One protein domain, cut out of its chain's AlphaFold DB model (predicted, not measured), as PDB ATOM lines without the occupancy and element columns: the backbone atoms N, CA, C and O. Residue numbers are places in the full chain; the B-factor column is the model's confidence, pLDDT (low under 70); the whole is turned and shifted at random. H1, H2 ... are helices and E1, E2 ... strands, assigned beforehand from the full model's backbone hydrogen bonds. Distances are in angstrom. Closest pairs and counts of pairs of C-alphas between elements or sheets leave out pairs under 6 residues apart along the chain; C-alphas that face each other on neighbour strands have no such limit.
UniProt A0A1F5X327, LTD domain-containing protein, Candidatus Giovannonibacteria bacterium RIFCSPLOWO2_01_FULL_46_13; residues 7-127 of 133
ATOM      1  N   THR A   7      -4.288  46.569   7.975       97.62
ATOM      2  CA  THR A   7      -5.466  46.029   7.299       97.62
ATOM      3  C   THR A   7      -5.450  46.337   5.818       97.62
ATOM      4  O   THR A   7      -5.100  47.448   5.420       97.62
ATOM      5  N   ILE A   8      -5.909  45.375   5.030       96.50
ATOM      6  CA  ILE A   8      -6.284  45.569   3.635       96.50
ATOM      7  C   ILE A   8      -7.792  45.407   3.532       96.50
ATOM      8  O   ILE A   8      -8.356  44.432   4.022       96.50
ATOM      9  N   SER A   9      -8.460  46.387   2.947       94.94
ATOM     10  CA  SER A   9      -9.905  46.340   2.751       94.94
ATOM     11  C   SER A   9     -10.240  46.578   1.299       94.94
ATOM     12  O   SER A   9      -9.681  47.496   0.694       94.94
ATOM     13  N   ASP A  10     -11.183  45.802   0.783       90.38
ATOM     14  CA  ASP A  10     -11.897  46.205  -0.417       90.38
ATOM     15  C   ASP A  10     -13.050  47.154  -0.046       90.38
ATOM     16  O   ASP A  10     -13.167  47.603   1.102       90.38
ATOM     17  N   GLY A  11     -13.907  47.503  -1.004       78.81
ATOM     18  CA  GLY A  11     -15.067  48.359  -0.733       78.81
ATOM     19  C   GLY A  11     -16.118  47.763   0.225       78.81
ATOM     20  O   GLY A  11     -17.111  48.436   0.502       78.81
ATOM     21  N   VAL A  12     -15.958  46.519   0.704       87.12
ATOM     22  CA  VAL A  12     -17.004  45.743   1.398       87.12
ATOM     23  C   VAL A  12     -16.517  45.092   2.698       87.12
ATOM     24  O   VAL A  12     -17.230  45.104   3.702       87.12
ATOM     25  N   ALA A  13     -15.330  44.500   2.691       93.88
ATOM     26  CA  ALA A  13     -14.757  43.675   3.740       93.88
ATOM     27  C   ALA A  13     -13.303  44.079   4.022       93.88
ATOM     28  O   ALA A  13     -12.640  44.763   3.246       93.88
ATOM     29  N   THR A  14     -12.810  43.690   5.193       95.75
ATOM     30  CA  THR A  14     -11.480  44.058   5.679       95.75
ATOM     31  C   THR A  14     -10.781  42.834   6.236       95.75
ATOM     32  O   THR A  14     -11.322  42.164   7.114       95.75
ATOM     33  N   ASP A  15      -9.556  42.603   5.782       97.12
ATOM     34  CA  ASP A  15      -8.655  41.594   6.314       97.12
ATOM     35  C   ASP A  15      -7.515  42.241   7.086       97.12
ATOM     36  O   ASP A  15      -7.007  43.307   6.740       97.12
ATOM     37  N   THR A  16      -7.077  41.559   8.139       97.06
ATOM     38  CA  THR A  16      -5.899  41.960   8.911       97.06
ATOM     39  C   THR A  16      -4.697  41.141   8.469       97.06
ATOM     40  O   THR A  16      -4.767  39.914   8.415       97.06
ATOM     41  N   ILE A  17      -3.571  41.805   8.219       97.44
ATOM     42  CA  ILE A  17      -2.292  41.148   7.965       97.44
ATOM     43  C   ILE A  17      -1.849  40.453   9.265       97.44
ATOM     44  O   ILE A  17      -1.569  41.134  10.263       97.44
ATOM     45  N   PRO A  18      -1.778  39.108   9.297       96.44
ATOM     46  CA  PRO A  18      -1.395  38.370  10.490       96.44
ATOM     47  C   PRO A  18       0.091  38.564  10.790       96.44
ATOM     48  O   PRO A  18       0.877  38.909   9.908       96.44
ATOM     49  N   ALA A  19       0.493  38.278  12.027       96.12
ATOM     50  CA  ALA A  19       1.894  38.058  12.362       96.12
ATOM     51  C   ALA A  19       2.335  36.675  11.855       96.12
ATOM     52  O   ALA A  19       1.776  35.665  12.279       96.12
ATOM     53  N   ILE A  20       3.336  36.624  10.974       93.31
ATOM     54  CA  ILE A  20       3.886  35.359  10.439       93.31
ATOM     55  C   ILE A  20       5.181  34.913  11.131       93.31
ATOM     56  O   ILE A  20       5.643  33.792  10.939       93.31
ATOM     57  N   ALA A  21       5.767  35.787  11.945       90.19
ATOM     58  CA  ALA A  21       6.872  35.500  12.851       90.19
ATOM     59  C   ALA A  21       6.444  35.807  14.297       90.19
ATOM     60  O   ALA A  21       5.256  35.955  14.581       90.19
ATOM     61  N   ILE A  22       7.399  35.912  15.229       89.31
ATOM     62  CA  ILE A  22       7.148  36.185  16.657       89.31
ATOM     63  C   ILE A  22       6.489  37.569  16.835       89.31
ATOM     64  O   ILE A  22       7.161  38.569  17.070       89.31
ATOM     65  N   GLY A  23       5.163  37.629  16.682       91.19
ATOM     66  CA  GLY A  23       4.346  38.842  16.778       91.19
ATOM     67  C   GLY A  23       4.555  39.864  15.653       91.19
ATOM     68  O   GLY A  23       4.163  41.018  15.811       91.19
ATOM     69  N   GLN A  24       5.203  39.488  14.548       95.62
ATOM     70  CA  GLN A  24       5.629  40.434  13.514       95.62
ATOM     71  C   GLN A  24       5.447  39.890  12.098       95.62
ATOM     72  O   GLN A  24       5.522  38.683  11.866       95.62
ATOM     73  N   THR A  25       5.294  40.820  11.159       97.06
ATOM     74  CA  THR A  25       5.398  40.615   9.710       97.06
ATOM     75  C   THR A  25       6.266  41.742   9.187       97.06
ATOM     76  O   THR A  25       5.844  42.896   9.159       97.06
ATOM     77  N   LEU A  26       7.528  41.435   8.892       95.81
ATOM     78  CA  LEU A  26       8.543  42.440   8.593       95.81
ATOM     79  C   LEU A  26       8.757  42.565   7.089       95.81
ATOM     80  O   LEU A  26       9.070  41.584   6.438       95.81
ATOM     81  N   ILE A  27       8.695  43.789   6.577       94.69
ATOM     82  CA  ILE A  27       9.164  44.141   5.235       94.69
ATOM     83  C   ILE A  27      10.561  44.748   5.374       94.69
ATOM     84  O   ILE A  27      10.752  45.701   6.143       94.69
ATOM     85  N   GLN A  28      11.550  44.185   4.680       93.25
ATOM     86  CA  GLN A  28      12.908  44.735   4.650       93.25
ATOM     87  C   GLN A  28      12.940  46.056   3.857       93.25
ATOM     88  O   GLN A  28      12.076  46.266   3.012       93.25
ATOM     89  N   PRO A  29      13.900  46.967   4.105       91.06
ATOM     90  CA  PRO A  29      14.091  48.132   3.238       91.06
ATOM     91  C   PRO A  29      14.263  47.702   1.775       91.06
ATOM     92  O   PRO A  29      15.083  46.830   1.499       91.06
ATOM     93  N   GLY A  30      13.471  48.280   0.868       88.81
ATOM     94  CA  GLY A  30      13.436  47.890  -0.549       88.81
ATOM     95  C   GLY A  30      12.848  46.498  -0.827       88.81
ATOM     96  O   GLY A  30      12.900  46.036  -1.957       88.81
ATOM     97  N   GLY A  31      12.327  45.811   0.192       92.69
ATOM     98  CA  GLY A  31      11.630  44.538   0.042       92.69
ATOM     99  C   GLY A  31      10.129  44.728  -0.160       92.69
ATOM    100  O   GLY A  31       9.577  45.797   0.096       92.69
ATOM    101  N   TYR A  32       9.465  43.644  -0.544       93.44
ATOM    102  CA  TYR A  32       8.028  43.625  -0.805       93.44
ATOM    103  C   TYR A  32       7.289  42.710   0.165       93.44
ATOM    104  O   TYR A  32       7.850  41.752   0.705       93.44
ATOM    105  N   LEU A  33       6.001  42.983   0.350       94.69
ATOM    106  CA  LEU A  33       5.049  42.032   0.904       94.69
ATOM    107  C   LEU A  33       4.128  41.567  -0.222       94.69
ATOM    108  O   LEU A  33       3.485  42.392  -0.862       94.69
ATOM    109  N   ILE A  34       4.018  40.256  -0.414       94.69
ATOM    110  CA  ILE A  34       2.978  39.666  -1.255       94.69
ATOM    111  C   ILE A  34       1.930  39.032  -0.342       94.69
ATOM    112  O   ILE A  34       2.250  38.182   0.493       94.69
ATOM    113  N   VAL A  35       0.677  39.450  -0.515       95.06
ATOM    114  CA  VAL A  35      -0.482  38.902   0.194       95.06
ATOM    115  C   VAL A  35      -1.351  38.140  -0.795       95.06
ATOM    116  O   VAL A  35      -1.710  38.678  -1.840       95.06
ATOM    117  N   THR A  36      -1.706  36.896  -0.478       94.50
ATOM    118  CA  THR A  36      -2.566  36.072  -1.335       94.50
ATOM    119  C   THR A  36      -3.697  35.406  -0.568       94.50
ATOM    120  O   THR A  36      -3.603  35.116   0.624       94.50
ATOM    121  N   ALA A  37      -4.772  35.099  -1.292       93.69
ATOM    122  CA  ALA A  37      -5.875  34.300  -0.772       93.69
ATOM    123  C   ALA A  37      -5.478  32.828  -0.551       93.69
ATOM    124  O   ALA A  37      -5.900  32.197   0.415       93.69
ATOM    125  N   SER A  38      -4.637  32.279  -1.437       92.50
ATOM    126  CA  SER A  38      -4.222  30.873  -1.434       92.50
ATOM    127  C   SER A  38      -2.705  30.724  -1.370       92.50
ATOM    128  O   SER A  38      -1.959  31.499  -1.973       92.50
ATOM    129  N   SER A  39      -2.246  29.667  -0.699       88.19
ATOM    130  CA  SER A  39      -0.834  29.278  -0.654       88.19
ATOM    131  C   SER A  39      -0.299  28.805  -2.004       88.19
ATOM    132  O   SER A  39       0.906  28.837  -2.216       88.19
ATOM    133  N   THR A  40      -1.168  28.392  -2.929       89.12
ATOM    134  CA  THR A  40      -0.762  27.972  -4.278       89.12
ATOM    135  C   THR A  40      -0.380  29.149  -5.169       89.12
ATOM    136  O   THR A  40       0.360  28.968  -6.131       89.12
ATOM    137  N   THR A  41      -0.857  30.356  -4.849       87.00
ATOM    138  CA  THR A  41      -0.645  31.557  -5.662       87.00
ATOM    139  C   THR A  41       0.822  31.996  -5.686       87.00
ATOM    140  O   THR A  41       1.278  32.510  -6.702       87.00
ATOM    141  N   SER A  42       1.598  31.739  -4.624       78.25
ATOM    142  CA  SER A  42       3.047  32.017  -4.619       78.25
ATOM    143  C   SER A  42       3.797  31.264  -5.713       78.25
ATOM    144  O   SER A  42       4.797  31.765  -6.213       78.25
ATOM    145  N   GLY A  43       3.318  30.078  -6.102       84.56
ATOM    146  CA  GLY A  43       3.993  29.211  -7.064       84.56
ATOM    147  C   GLY A  43       3.976  29.718  -8.507       84.56
ATOM    148  O   GLY A  43       4.643  29.122  -9.349       84.56
ATOM    149  N   PHE A  44       3.230  30.787  -8.811       87.19
ATOM    150  CA  PHE A  44       3.182  31.371 -10.155       87.19
ATOM    151  C   PHE A  44       4.343  32.329 -10.445       87.19
ATOM    152  O   PHE A  44       4.619  32.602 -11.612       87.19
ATOM    153  N   TRP A  45       5.042  32.814  -9.413       86.69
ATOM    154  CA  TRP A  45       6.116  33.797  -9.555       86.69
ATOM    155  C   TRP A  45       7.361  33.396  -8.769       86.69
ATOM    156  O   TRP A  45       7.316  32.579  -7.854       86.69
ATOM    157  N   ASN A  46       8.490  34.002  -9.134       87.12
ATOM    158  CA  ASN A  46       9.777  33.799  -8.474       87.12
ATOM    159  C   ASN A  46      10.240  35.127  -7.853       87.12
ATOM    160  O   ASN A  46      11.130  35.769  -8.412       87.12
ATOM    161  N   PRO A  47       9.605  35.583  -6.756       87.75
ATOM    162  CA  PRO A  47       9.943  36.860  -6.140       87.75
ATOM    163  C   PRO A  47      11.364  36.846  -5.558       87.75
ATOM    164  O   PRO A  47      11.951  35.789  -5.306       87.75
ATOM    165  N   THR A  48      11.921  38.032  -5.315       87.50
ATOM    166  CA  THR A  48      13.251  38.173  -4.704       87.50
ATOM    167  C   THR A  48      13.304  37.596  -3.285       87.50
ATOM    168  O   THR A  48      12.300  37.533  -2.575       87.50
ATOM    169  N   ALA A  49      14.508  37.250  -2.815       82.38
ATOM    170  CA  ALA A  49      14.724  36.737  -1.456       82.38
ATOM    171  C   ALA A  49      14.321  37.725  -0.337       82.38
ATOM    172  O   ALA A  49      14.127  37.305   0.802       82.38
ATOM    173  N   SER A  50      14.183  39.017  -0.652       88.88
ATOM    174  CA  SER A  50      13.705  40.053   0.276       88.88
ATOM    175  C   SER A  50      12.180  40.201   0.294       88.88
ATOM    176  O   SER A  50      11.654  41.078   0.984       88.88
ATOM    177  N   THR A  51      11.457  39.347  -0.432       91.94
ATOM    178  CA  THR A  51       9.996  39.331  -0.431       91.94
ATOM    179  C   THR A  51       9.456  38.515   0.735       91.94
ATOM    180  O   THR A  51       9.809  37.356   0.942       91.94
ATOM    181  N   THR A  52       8.550  39.125   1.486       93.19
ATOM    182  CA  THR A  52       7.780  38.481   2.550       93.19
ATOM    183  C   THR A  52       6.437  38.021   2.000       93.19
ATOM    184  O   THR A  52       5.812  38.742   1.227       93.19
ATOM    185  N   PHE A  53       5.978  36.831   2.394       92.75
ATOM    186  CA  PHE A  53       4.741  36.246   1.877       92.75
ATOM    187  C   PHE A  53       3.723  35.996   2.992       92.75
ATOM    188  O   PHE A  53       4.062  35.429   4.034       92.75
ATOM    189  N   VAL A  54       2.473  36.391   2.761       95.00
ATOM    190  CA  VAL A  54       1.338  36.195   3.672       95.00
ATOM    191  C   VAL A  54       0.193  35.536   2.912       95.00
ATOM    192  O   VAL A  54      -0.193  35.992   1.840       95.00
ATOM    193  N   VAL A  55      -0.387  34.488   3.499       94.25
ATOM    194  CA  VAL A  55      -1.582  33.814   2.974       94.25
ATOM    195  C   VAL A  55      -2.736  34.043   3.940       94.25
ATOM    196  O   VAL A  55      -2.629  33.661   5.105       94.25
ATOM    197  N   LEU A  56      -3.838  34.625   3.467       93.50
ATOM    198  CA  LEU A  56      -5.029  34.871   4.291       93.50
ATOM    199  C   LEU A  56      -5.945  33.651   4.407       93.50
ATOM    200  O   LEU A  56      -6.721  33.558   5.349       93.50
ATOM    201  N   THR A  57      -5.834  32.688   3.485       90.69
ATOM    202  CA  THR A  57      -6.669  31.470   3.408       90.69
ATOM    203  C   THR A  57      -8.158  31.726   3.127       90.69
ATOM    204  O   THR A  57      -8.985  30.825   3.254       90.69
ATOM    205  N   SER A  58      -8.487  32.936   2.678       91.81
ATOM    206  CA  SER A  58      -9.799  33.391   2.217       91.81
ATOM    207  C   SER A  58      -9.624  34.387   1.071       91.81
ATOM    208  O   SER A  58      -8.509  34.844   0.818       91.81
ATOM    209  N   SER A  59     -10.715  34.737   0.382       92.75
ATOM    210  CA  SER A  59     -10.719  35.906  -0.505       92.75
ATOM    211  C   SER A  59     -10.143  37.123   0.222       92.75
ATOM    212  O   SER A  59     -10.389  37.286   1.415       92.75
ATOM    213  N   ILE A  60      -9.380  37.947  -0.500       92.69
ATOM    214  CA  ILE A  60      -8.968  39.263  -0.007       92.69
ATOM    215  C   ILE A  60     -10.187  40.176  -0.146       92.69
ATOM    216  O   ILE A  60     -10.710  40.340  -1.252       92.69
ATOM    217  N   GLY A  61     -10.678  40.689   0.975       90.38
ATOM    218  CA  GLY A  61     -12.000  41.280   1.090       90.38
ATOM    219  C   GLY A  61     -13.079  40.300   0.618       90.38
ATOM    220  O   GLY A  61     -13.183  39.161   1.074       90.38
ATOM    221  N   ASN A  62     -13.875  40.739  -0.345       90.69
ATOM    222  CA  ASN A  62     -14.899  39.980  -1.050       90.69
ATOM    223  C   ASN A  62     -14.441  39.518  -2.452       90.69
ATOM    224  O   ASN A  62     -15.255  39.045  -3.246       90.69
ATOM    225  N   GLY A  63     -13.139  39.592  -2.760       91.44
ATOM    226  CA  GLY A  63     -12.548  38.928  -3.927       91.44
ATOM    227  C   GLY A  63     -12.017  39.824  -5.049       91.44
ATOM    228  O   GLY A  63     -11.700  39.271  -6.098       91.44
ATOM    229  N   LEU A  64     -11.881  41.140  -4.837       93.75
ATOM    230  CA  LEU A  64     -11.200  42.091  -5.738       93.75
ATOM    231  C   LEU A  64     -11.690  42.013  -7.199       93.75
ATOM    232  O   LEU A  64     -11.000  41.515  -8.088       93.75
ATOM    233  N   ALA A  65     -12.907  42.485  -7.460       94.44
ATOM    234  CA  ALA A  65     -13.570  42.281  -8.748       94.44
ATOM    235  C   ALA A  65     -12.894  43.018  -9.929       94.44
ATOM    236  O   ALA A  65     -12.687  44.230  -9.898       94.44
ATOM    237  N   ASN A  66     -12.671  42.320 -11.052       93.81
ATOM    238  CA  ASN A  66     -12.026  42.897 -12.248       93.81
ATOM    239  C   ASN A  66     -12.801  44.073 -12.879       93.81
ATOM    240  O   ASN A  66     -12.197  44.990 -13.431       93.81
ATOM    241  N   GLY A  67     -14.141  44.056 -12.822       93.62
ATOM    242  CA  GLY A  67     -14.988  45.110 -13.410       93.62
ATOM    243  C   GLY A  67     -14.955  46.440 -12.646       93.62
ATOM    244  O   GLY A  67     -15.378  47.480 -13.164       93.62
ATOM    245  N   GLY A  68     -14.445  46.415 -11.420       95.75
ATOM    246  CA  GLY A  68     -14.195  47.591 -10.612       95.75
ATOM    247  C   GLY A  68     -14.238  47.263  -9.133       95.75
ATOM    248  O   GLY A  68     -15.228  46.727  -8.638       95.75
ATOM    249  N   ASP A  69     -13.170  47.620  -8.442       97.12
ATOM    250  CA  ASP A  69     -13.051  47.503  -6.998       97.12
ATOM    251  C   ASP A  69     -12.037  48.532  -6.488       97.12
ATOM    252  O   ASP A  69     -11.497  49.337  -7.255       97.12
ATOM    253  N   ALA A  70     -11.800  48.525  -5.185       96.81
ATOM    254  CA  ALA A  70     -10.750  49.302  -4.560       96.81
ATOM    255  C   ALA A  70      -9.970  48.442  -3.570       96.81
ATOM    256  O   ALA A  70     -10.462  47.433  -3.077       96.81
ATOM    257  N   LEU A  71      -8.760  48.877  -3.250       97.19
ATOM    258  CA  LEU A  71      -7.963  48.352  -2.162       97.19
ATOM    259  C   LEU A  71      -7.471  49.528  -1.327       97.19
ATOM    260  O   LEU A  71      -6.895  50.475  -1.857       97.19
ATOM    261  N   PHE A  72      -7.680  49.456  -0.019       97.62
ATOM    262  CA  PHE A  72      -7.175  50.434   0.939       97.62
ATOM    263  C   PHE A  72      -6.251  49.731   1.923       97.62
ATOM    264  O   PHE A  72      -6.651  48.762   2.571       97.62
ATOM    265  N   LEU A  73      -5.034  50.244   2.063       97.38
ATOM    266  CA  LEU A  73      -4.071  49.805   3.061       97.38
ATOM    267  C   LEU A  73      -4.115  50.769   4.243       97.38
ATOM    268  O   LEU A  73      -3.887  51.968   4.085       97.38
ATOM    269  N   ARG A  74      -4.372  50.252   5.442       98.12
ATOM    270  CA  ARG A  74      -4.338  51.036   6.683       98.12
ATOM    271  C   ARG A  74      -3.353  50.439   7.668       98.12
ATOM    272  O   ARG A  74      -3.173  49.222   7.712       98.12
ATOM    273  N   ASP A  75      -2.738  51.293   8.472       97.94
ATOM    274  CA  ASP A  75      -1.909  50.828   9.579       97.94
ATOM    275  C   ASP A  75      -2.738  50.244  10.730       97.94
ATOM    276  O   ASP A  75      -3.971  50.260  10.722       97.94
ATOM    277  N   SER A  76      -2.052  49.742  11.755       96.38
ATOM    278  CA  SER A  76      -2.689  49.150  12.936       96.38
ATOM    279  C   SER A  76      -3.478  50.142  13.802       96.38
ATOM    280  O   SER A  76      -4.198  49.717  14.705       96.38
ATOM    281  N   SER A  77      -3.368  51.448  13.541       97.06
ATOM    282  CA  SER A  77      -4.183  52.496  14.163       97.06
ATOM    283  C   SER A  77      -5.383  52.921  13.302       97.06
ATOM    284  O   SER A  77      -6.204  53.723  13.746       97.06
ATOM    285  N   GLY A  78      -5.522  52.358  12.095       96.19
ATOM    286  CA  GLY A  78      -6.595  52.646  11.143       96.19
ATOM    287  C   GLY A  78      -6.310  53.818  10.199       96.19
ATOM    288  O   GLY A  78      -7.181  54.185   9.396       96.19
ATOM    289  N   VAL A  79      -5.110  54.401  10.256       97.88
ATOM    290  CA  VAL A  79      -4.692  55.485   9.359       97.88
ATOM    291  C   VAL A  79      -4.490  54.919   7.960       97.88
ATOM    292  O   VAL A  79      -3.803  53.916   7.790       97.88
ATOM    293  N   LEU A  80      -5.104  55.558   6.960       96.94
ATOM    294  CA  LEU A  80      -4.909  55.208   5.555       96.94
ATOM    295  C   LEU A  80      -3.463  55.509   5.150       96.94
ATOM    296  O   LEU A  80      -3.010  56.640   5.303       96.94
ATOM    297  N   MET A  81      -2.773  54.484   4.659       96.06
ATOM    298  CA  MET A  81      -1.380  54.545   4.222       96.06
ATOM    299  C   MET A  81      -1.273  54.645   2.706       96.06
ATOM    300  O   MET A  81      -0.500  55.456   2.216       96.06
ATOM    301  N   ASP A  82      -2.048  53.833   1.984       95.88
ATOM    302  CA  ASP A  82      -2.098  53.842   0.521       95.88
ATOM    303  C   ASP A  82      -3.452  53.295   0.038       95.88
ATOM    304  O   ASP A  82      -4.177  52.630   0.792       95.88
ATOM    305  N   SER A  83      -3.813  53.569  -1.211       96.94
ATOM    306  CA  SER A  83      -5.022  53.050  -1.838       96.94
ATOM    307  C   SER A  83      -4.928  53.002  -3.356       96.94
ATOM    308  O   SER A  83      -4.201  53.773  -3.967       96.94
ATOM    309  N   VAL A  84      -5.740  52.147  -3.965       97.75
ATOM    310  CA  VAL A  84      -5.946  52.098  -5.415       97.75
ATOM    311  C   VAL A  84      -7.385  51.703  -5.706       97.75
ATOM    312  O   VAL A  84      -7.958  50.881  -4.996       97.75
ATOM    313  N   SER A  85      -7.994  52.278  -6.740       97.88
ATOM    314  CA  SER A  85      -9.291  51.829  -7.247       97.88
ATOM    315  C   SER A  85      -9.265  51.739  -8.759       97.88
ATOM    316  O   SER A  85      -8.566  52.507  -9.421       97.88
ATOM    317  N   TRP A  86     -10.009  50.783  -9.305       97.88
ATOM    318  CA  TRP A  86      -9.972  50.467 -10.726       97.88
ATOM    319  C   TRP A  86     -11.352  50.237 -11.325       97.88
ATOM    320  O   TRP A  86     -12.362  50.102 -10.626       97.88
ATOM    321  N   GLY A  87     -11.389  50.180 -12.656       96.75
ATOM    322  CA  GLY A  87     -12.595  49.908 -13.425       96.75
ATOM    323  C   GLY A  87     -13.688  50.920 -13.100       96.75
ATOM    324  O   GLY A  87     -13.477  52.125 -13.170       96.75
ATOM    325  N   THR A  88     -14.868  50.440 -12.728       96.38
ATOM    326  CA  THR A  88     -16.016  51.308 -12.413       96.38
ATOM    327  C   THR A  88     -15.989  51.931 -11.011       96.38
ATOM    328  O   THR A  88     -16.869  52.733 -10.700       96.38
ATOM    329  N   ASN A  89     -15.012  51.597 -10.160       96.69
ATOM    330  CA  ASN A  89     -14.955  52.069  -8.776       96.69
ATOM    331  C   ASN A  89     -14.000  53.265  -8.624       96.69
ATOM    332  O   ASN A  89     -12.795  53.140  -8.836       96.69
ATOM    333  N   THR A  90     -14.534  54.411  -8.196       97.38
ATOM    334  CA  THR A  90     -13.787  55.667  -7.996       97.38
ATOM    335  C   THR A  90     -13.521  56.011  -6.527       97.38
ATOM    336  O   THR A  90     -13.252  57.158  -6.178       97.38
ATOM    337  N   SER A  91     -13.618  55.031  -5.624       96.31
ATOM    338  CA  SER A  91     -13.533  55.284  -4.178       96.31
ATOM    339  C   SER A  91     -12.140  55.707  -3.701       96.31
ATOM    340  O   SER A  91     -12.047  56.356  -2.661       96.31
ATOM    341  N   ALA A  92     -11.073  55.331  -4.417       96.75
ATOM    342  CA  ALA A  92      -9.719  55.814  -4.143       96.75
ATOM    343  C   ALA A  92      -9.346  56.967  -5.084       96.75
ATOM    344  O   ALA A  92      -8.859  57.993  -4.618       96.75
ATOM    345  N   PHE A  93      -9.625  56.819  -6.384       97.75
ATOM    346  CA  PHE A  93      -9.285  57.806  -7.410       97.75
ATOM    347  C   PHE A  93     -10.481  58.152  -8.299       97.75
ATOM    348  O   PHE A  93     -11.249  57.272  -8.687       97.75
ATOM    349  N   ASP A  94     -10.590  59.425  -8.682       97.06
ATOM    350  CA  ASP A  94     -11.562  59.918  -9.661       97.06
ATOM    351  C   ASP A  94     -10.837  60.784 -10.718       97.06
ATOM    352  O   ASP A  94     -10.495  61.936 -10.429       97.06
ATOM    353  N   PRO A  95     -10.530  60.244 -11.918       97.44
ATOM    354  CA  PRO A  95     -10.915  58.920 -12.417       97.44
ATOM    355  C   PRO A  95     -10.132  57.769 -11.764       97.44
ATOM    356  O   PRO A  95      -9.011  57.947 -11.290       97.44
ATOM    357  N   SER A  96     -10.724  56.574 -11.788       98.25
ATOM    358  CA  SER A  96     -10.097  55.317 -11.365       98.25
ATOM    359  C   SER A  96      -9.010  54.853 -12.341       98.25
ATOM    360  O   SER A  96      -8.942  55.308 -13.487       98.25
ATOM    361  N   VAL A  97      -8.180  53.898 -11.912       98.44
ATOM    362  CA  VAL A  97      -7.284  53.186 -12.831       98.44
ATOM    363  C   VAL A  97      -8.136  52.406 -13.846       98.44
ATOM    364  O   VAL A  97      -9.053  51.677 -13.450       98.44
ATOM    365  N   PRO A  98      -7.881  52.521 -15.160       96.94
ATOM    366  CA  PRO A  98      -8.570  51.699 -16.146       96.94
ATOM    367  C   PRO A  98      -8.406  50.202 -15.851       96.94
ATOM    368  O   PRO A  98      -7.360  49.755 -15.388       96.94
ATOM    369  N   GLY A  99      -9.445  49.408 -16.127       95.50
ATOM    370  CA  GLY A  99      -9.327  47.953 -16.041       95.50
ATOM    371  C   GLY A  99      -8.290  47.421 -17.037       95.50
ATOM    372  O   GLY A  99      -8.191  47.926 -18.156       95.50
ATOM    373  N   VAL A 100      -7.552  46.389 -16.631       97.06
ATOM    374  CA  VAL A 100      -6.519  45.730 -17.448       97.06
ATOM    375  C   VAL A 100      -7.033  44.419 -18.049       97.06
ATOM    376  O   VAL A 100      -8.078  43.902 -17.641       97.06
ATOM    377  N   ALA A 101      -6.323  43.878 -19.041       96.19
ATOM    378  CA  ALA A 101      -6.692  42.601 -19.649       96.19
ATOM    379  C   ALA A 101      -6.490  41.418 -18.679       96.19
ATOM    380  O   ALA A 101      -5.709  41.480 -17.731       96.19
ATOM    381  N   GLU A 102      -7.191  40.307 -18.919       93.88
ATOM    382  CA  GLU A 102      -7.001  39.090 -18.126       93.88
ATOM    383  C   GLU A 102      -5.543  38.604 -18.209       93.88
ATOM    384  O   GLU A 102      -4.969  38.504 -19.293       93.88
ATOM    385  N   GLY A 103      -4.951  38.301 -17.051       93.12
ATOM    386  CA  GLY A 103      -3.545  37.902 -16.926       93.12
ATOM    387  C   GLY A 103      -2.565  39.063 -16.732       93.12
ATOM    388  O   GLY A 103      -1.404  38.805 -16.418       93.12
ATOM    389  N   HIS A 104      -3.017  40.311 -16.868       95.88
ATOM    390  CA  HIS A 104      -2.222  41.503 -16.587       95.88
ATOM    391  C   HIS A 104      -2.342  41.926 -15.111       95.88
ATOM    392  O   HIS A 104      -3.147  41.380 -14.349       95.88
ATOM    393  N   SER A 105      -1.557  42.922 -14.704       96.00
ATOM    394  CA  SER A 105      -1.648  43.553 -13.384       96.00
ATOM    395  C   SER A 105      -1.672  45.073 -13.476       96.00
ATOM    396  O   SER A 105      -0.984  45.650 -14.308       96.00
ATOM    397  N   ILE A 106      -2.386  45.704 -12.545       97.56
ATOM    398  CA  ILE A 106      -2.227  47.126 -12.233       97.56
ATOM    399  C   ILE A 106      -0.988  47.265 -11.339       97.56
ATOM    400  O   ILE A 106      -0.959  46.708 -10.239       97.56
ATOM    401  N   ALA A 107       0.038  47.963 -11.821       96.69
ATOM    402  CA  ALA A 107       1.312  48.163 -11.129       96.69
ATOM    403  C   ALA A 107       1.623  49.657 -10.982       96.69
ATOM    404  O   ALA A 107       1.085  50.464 -11.732       96.69
ATOM    405  N   ARG A 108       2.471  50.033 -10.019       95.44
ATOM    406  CA  ARG A 108       2.988  51.408  -9.932       95.44
ATOM    407  C   ARG A 108       3.963  51.658 -11.084       95.44
ATOM    408  O   ARG A 108       4.783  50.788 -11.364       95.44
ATOM    409  N   THR A 109       3.899  52.841 -11.688       95.94
ATOM    410  CA  THR A 109       4.926  53.304 -12.635       95.94
ATOM    411  C   THR A 109       6.234  53.609 -11.902       95.94
ATOM    412  O   THR A 109       6.231  53.840 -10.692       95.94
ATOM    413  N   GLU A 110       7.359  53.679 -12.623       92.94
ATOM    414  CA  GLU A 110       8.632  54.141 -12.038       92.94
ATOM    415  C   GLU A 110       8.487  55.528 -11.386       92.94
ATOM    416  O   GLU A 110       8.930  55.733 -10.259       92.94
ATOM    417  N   GLU A 111       7.794  56.459 -12.050       92.81
ATOM    418  CA  GLU A 111       7.524  57.792 -11.499       92.81
ATOM    419  C   GLU A 111       6.618  57.724 -10.261       92.81
ATOM    420  O   GLU A 111       6.897  58.392  -9.270       92.81
ATOM    421  N   GLY A 112       5.590  56.870 -10.269       91.44
ATOM    422  CA  GLY A 112       4.691  56.670  -9.130       91.44
ATOM    423  C   GLY A 112       5.365  56.018  -7.917       91.44
ATOM    424  O   GLY A 112       4.905  56.205  -6.792       91.44
ATOM    425  N   LEU A 113       6.462  55.278  -8.115       89.19
ATOM    426  CA  LEU A 113       7.302  54.761  -7.026       89.19
ATOM    427  C   LEU A 113       8.159  55.857  -6.382       89.19
ATOM    428  O   LEU A 113       8.431  55.798  -5.181       89.19
ATOM    429  N   GLU A 114       8.602  56.841  -7.165       91.00
ATOM    430  CA  GLU A 114       9.418  57.957  -6.674       91.00
ATOM    431  C   GLU A 114       8.571  59.109  -6.119       91.00
ATOM    432  O   GLU A 114       8.974  59.779  -5.163       91.00
ATOM    433  N   ASN A 115       7.400  59.340  -6.709       93.25
ATOM    434  CA  ASN A 115       6.507  60.443  -6.402       93.25
ATOM    435  C   ASN A 115       5.040  60.019  -6.559       93.25
ATOM    436  O   ASN A 115       4.420  60.226  -7.598       93.25
ATOM    437  N   ASP A 116       4.483  59.464  -5.486       94.00
ATOM    438  CA  ASP A 116       3.067  59.115  -5.406       94.00
ATOM    439  C   ASP A 116       2.190  60.377  -5.377       94.00
ATOM    440  O   ASP A 116       2.216  61.153  -4.414       94.00
ATOM    441  N   THR A 117       1.404  60.594  -6.433       95.69
ATOM    442  CA  THR A 117       0.474  61.726  -6.525       95.69
ATOM    443  C   THR A 117      -0.891  61.431  -5.907       95.69
ATOM    444  O   THR A 117      -1.717  62.342  -5.790       95.69
ATOM    445  N   GLY A 118      -1.134  60.189  -5.481       95.56
ATOM    446  CA  GLY A 118      -2.428  59.732  -4.994       95.56
ATOM    447  C   GLY A 118      -3.481  59.717  -6.099       95.56
ATOM    448  O   GLY A 118      -4.643  60.037  -5.838       95.56
ATOM    449  N   THR A 119      -3.090  59.407  -7.339       97.19
ATOM    450  CA  THR A 119      -4.002  59.378  -8.489       97.19
ATOM    451  C   THR A 119      -3.802  58.143  -9.363       97.19
ATOM    452  O   THR A 119      -2.804  57.432  -9.284       97.19
ATOM    453  N   ALA A 120      -4.743  57.906 -10.280       97.88
ATOM    454  CA  ALA A 120      -4.625  56.830 -11.259       97.88
ATOM    455  C   ALA A 120      -3.413  56.971 -12.205       97.88
ATOM    456  O   ALA A 120      -3.036  55.988 -12.835       97.88
ATOM    457  N   ALA A 121      -2.802  58.158 -12.310       97.25
ATOM    458  CA  ALA A 121      -1.625  58.383 -13.152       97.25
ATOM    459  C   ALA A 121      -0.356  57.705 -12.606       97.25
ATOM    460  O   ALA A 121       0.586  57.476 -13.361       97.25
ATOM    461  N   ASP A 122      -0.350  57.338 -11.324       97.62
ATOM    462  CA  ASP A 122       0.776  56.647 -10.692       97.62
ATOM    463  C   ASP A 122       0.822  55.147 -11.038       97.62
ATOM    464  O   ASP A 122       1.673  54.416 -10.525       97.62
ATOM    465  N   TRP A 123      -0.114  54.675 -11.869       97.88
ATOM    466  CA  TRP A 123      -0.351  53.265 -12.146       97.88
ATOM    467  C   TRP A 123      -0.352  52.962 -13.645       97.88
ATOM    468  O   TRP A 123      -0.780  53.771 -14.467       97.88
ATOM    469  N   GLU A 124       0.081  51.756 -13.999       97.50
ATOM    470  CA  GLU A 124       0.137  51.253 -15.369       97.50
ATOM    471  C   GLU A 124      -0.399  49.823 -15.507       97.50
ATOM    472  O   GLU A 124      -0.461  49.052 -14.545       97.50
ATOM    473  N   ASP A 125      -0.786  49.484 -16.740       97.88
ATOM    474  CA  ASP A 125      -1.102  48.120 -17.157       97.88
ATOM    475  C   ASP A 125       0.188  47.365 -17.483       97.88
ATOM    476  O   ASP A 125       0.882  47.683 -18.454       97.88
ATOM    477  N   LEU A 126       0.482  46.329 -16.700       96.94
ATOM    478  CA  LEU A 126       1.616  45.454 -16.927       96.94
ATOM    479  C   LEU A 126       1.155  44.091 -17.456       96.94
ATOM    480  O   LEU A 126       0.583  43.276 -16.728       96.94
ATOM    481  N   ALA A 127       1.489  43.815 -18.720       96.62
ATOM    482  CA  ALA A 127       1.117  42.575 -19.407       96.62
ATOM    483  C   ALA A 127       1.726  41.304 -18.789       96.62
ATOM    484  O   ALA A 127       1.190  40.209 -18.955       96.62
TER     485      ALA A 127
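What this domain is: This is residues 7 to 127 of the 133 residues of the protein "LTD domain-containing protein" of Candidatus Giovannonibacteria bacterium RIFCSPLOWO2_01_FULL_46_13 (UniProt A0A1F5X327). Little regular structure is here: a loop-rich arch, its roof the antiparallel sheet E2-E1-E5-E6, its legs two small strand pairs, parallel E3-E4 and antiparallel E7-E8, apart from each other. The 121 printed residues, 46 in named elements, run E1 E2 E3 H1 E4 E5 E6 E7 H2 E8, mostly strand. It is compact, with a radius of gyration of the C-alphas of 14.5 A, spanning 41 by 29 by 28 A.

How they stand to each other: Start at E1, residues 7 to 9, in a hairpin with E2, residues 14 to 16; N 8 and O 15 are 2.9 A apart. E3, residues 33 to 36, H1, 41 to 44, and E4, 52 to 55, form a strand-helix-strand unit, parallel neighbours with a helix between, its crossover right-handed; N 34 to O 52 is 2.9 A. E5, residues 68 to 74, is antiparallel to E1, with N 7 to O 74 2.9 A, and forms a hairpin with E6, residues 80 to 87, with N 71 to O 84 2.8 A. E7, residues 105 to 108, is antiparallel to E8, residues 123 to 126, with N 105 to O 126 3.0 A. H2, residues 110 to 114, has its O i to N i+4 pair within hydrogen-bond range; H1 is too short for one.

Where its parts are: Find C-alpha 7 at (-5.466, 46.029, 7.299), where E1 begins, and C-alpha 126 at (1.616, 45.454, -16.927), where E8 ends. E5 spans 20.2 A and E6 21.2 A from first to last C-alpha.

The domain as a whole: The C-alphas farthest apart, of Ile 22 and Pro 95, are 41.1 A apart. Links E2 to E3, E4 to E5 and E6 to E7 are long. The printed part has no cut, and no printed residue is under 70 in pLDDT.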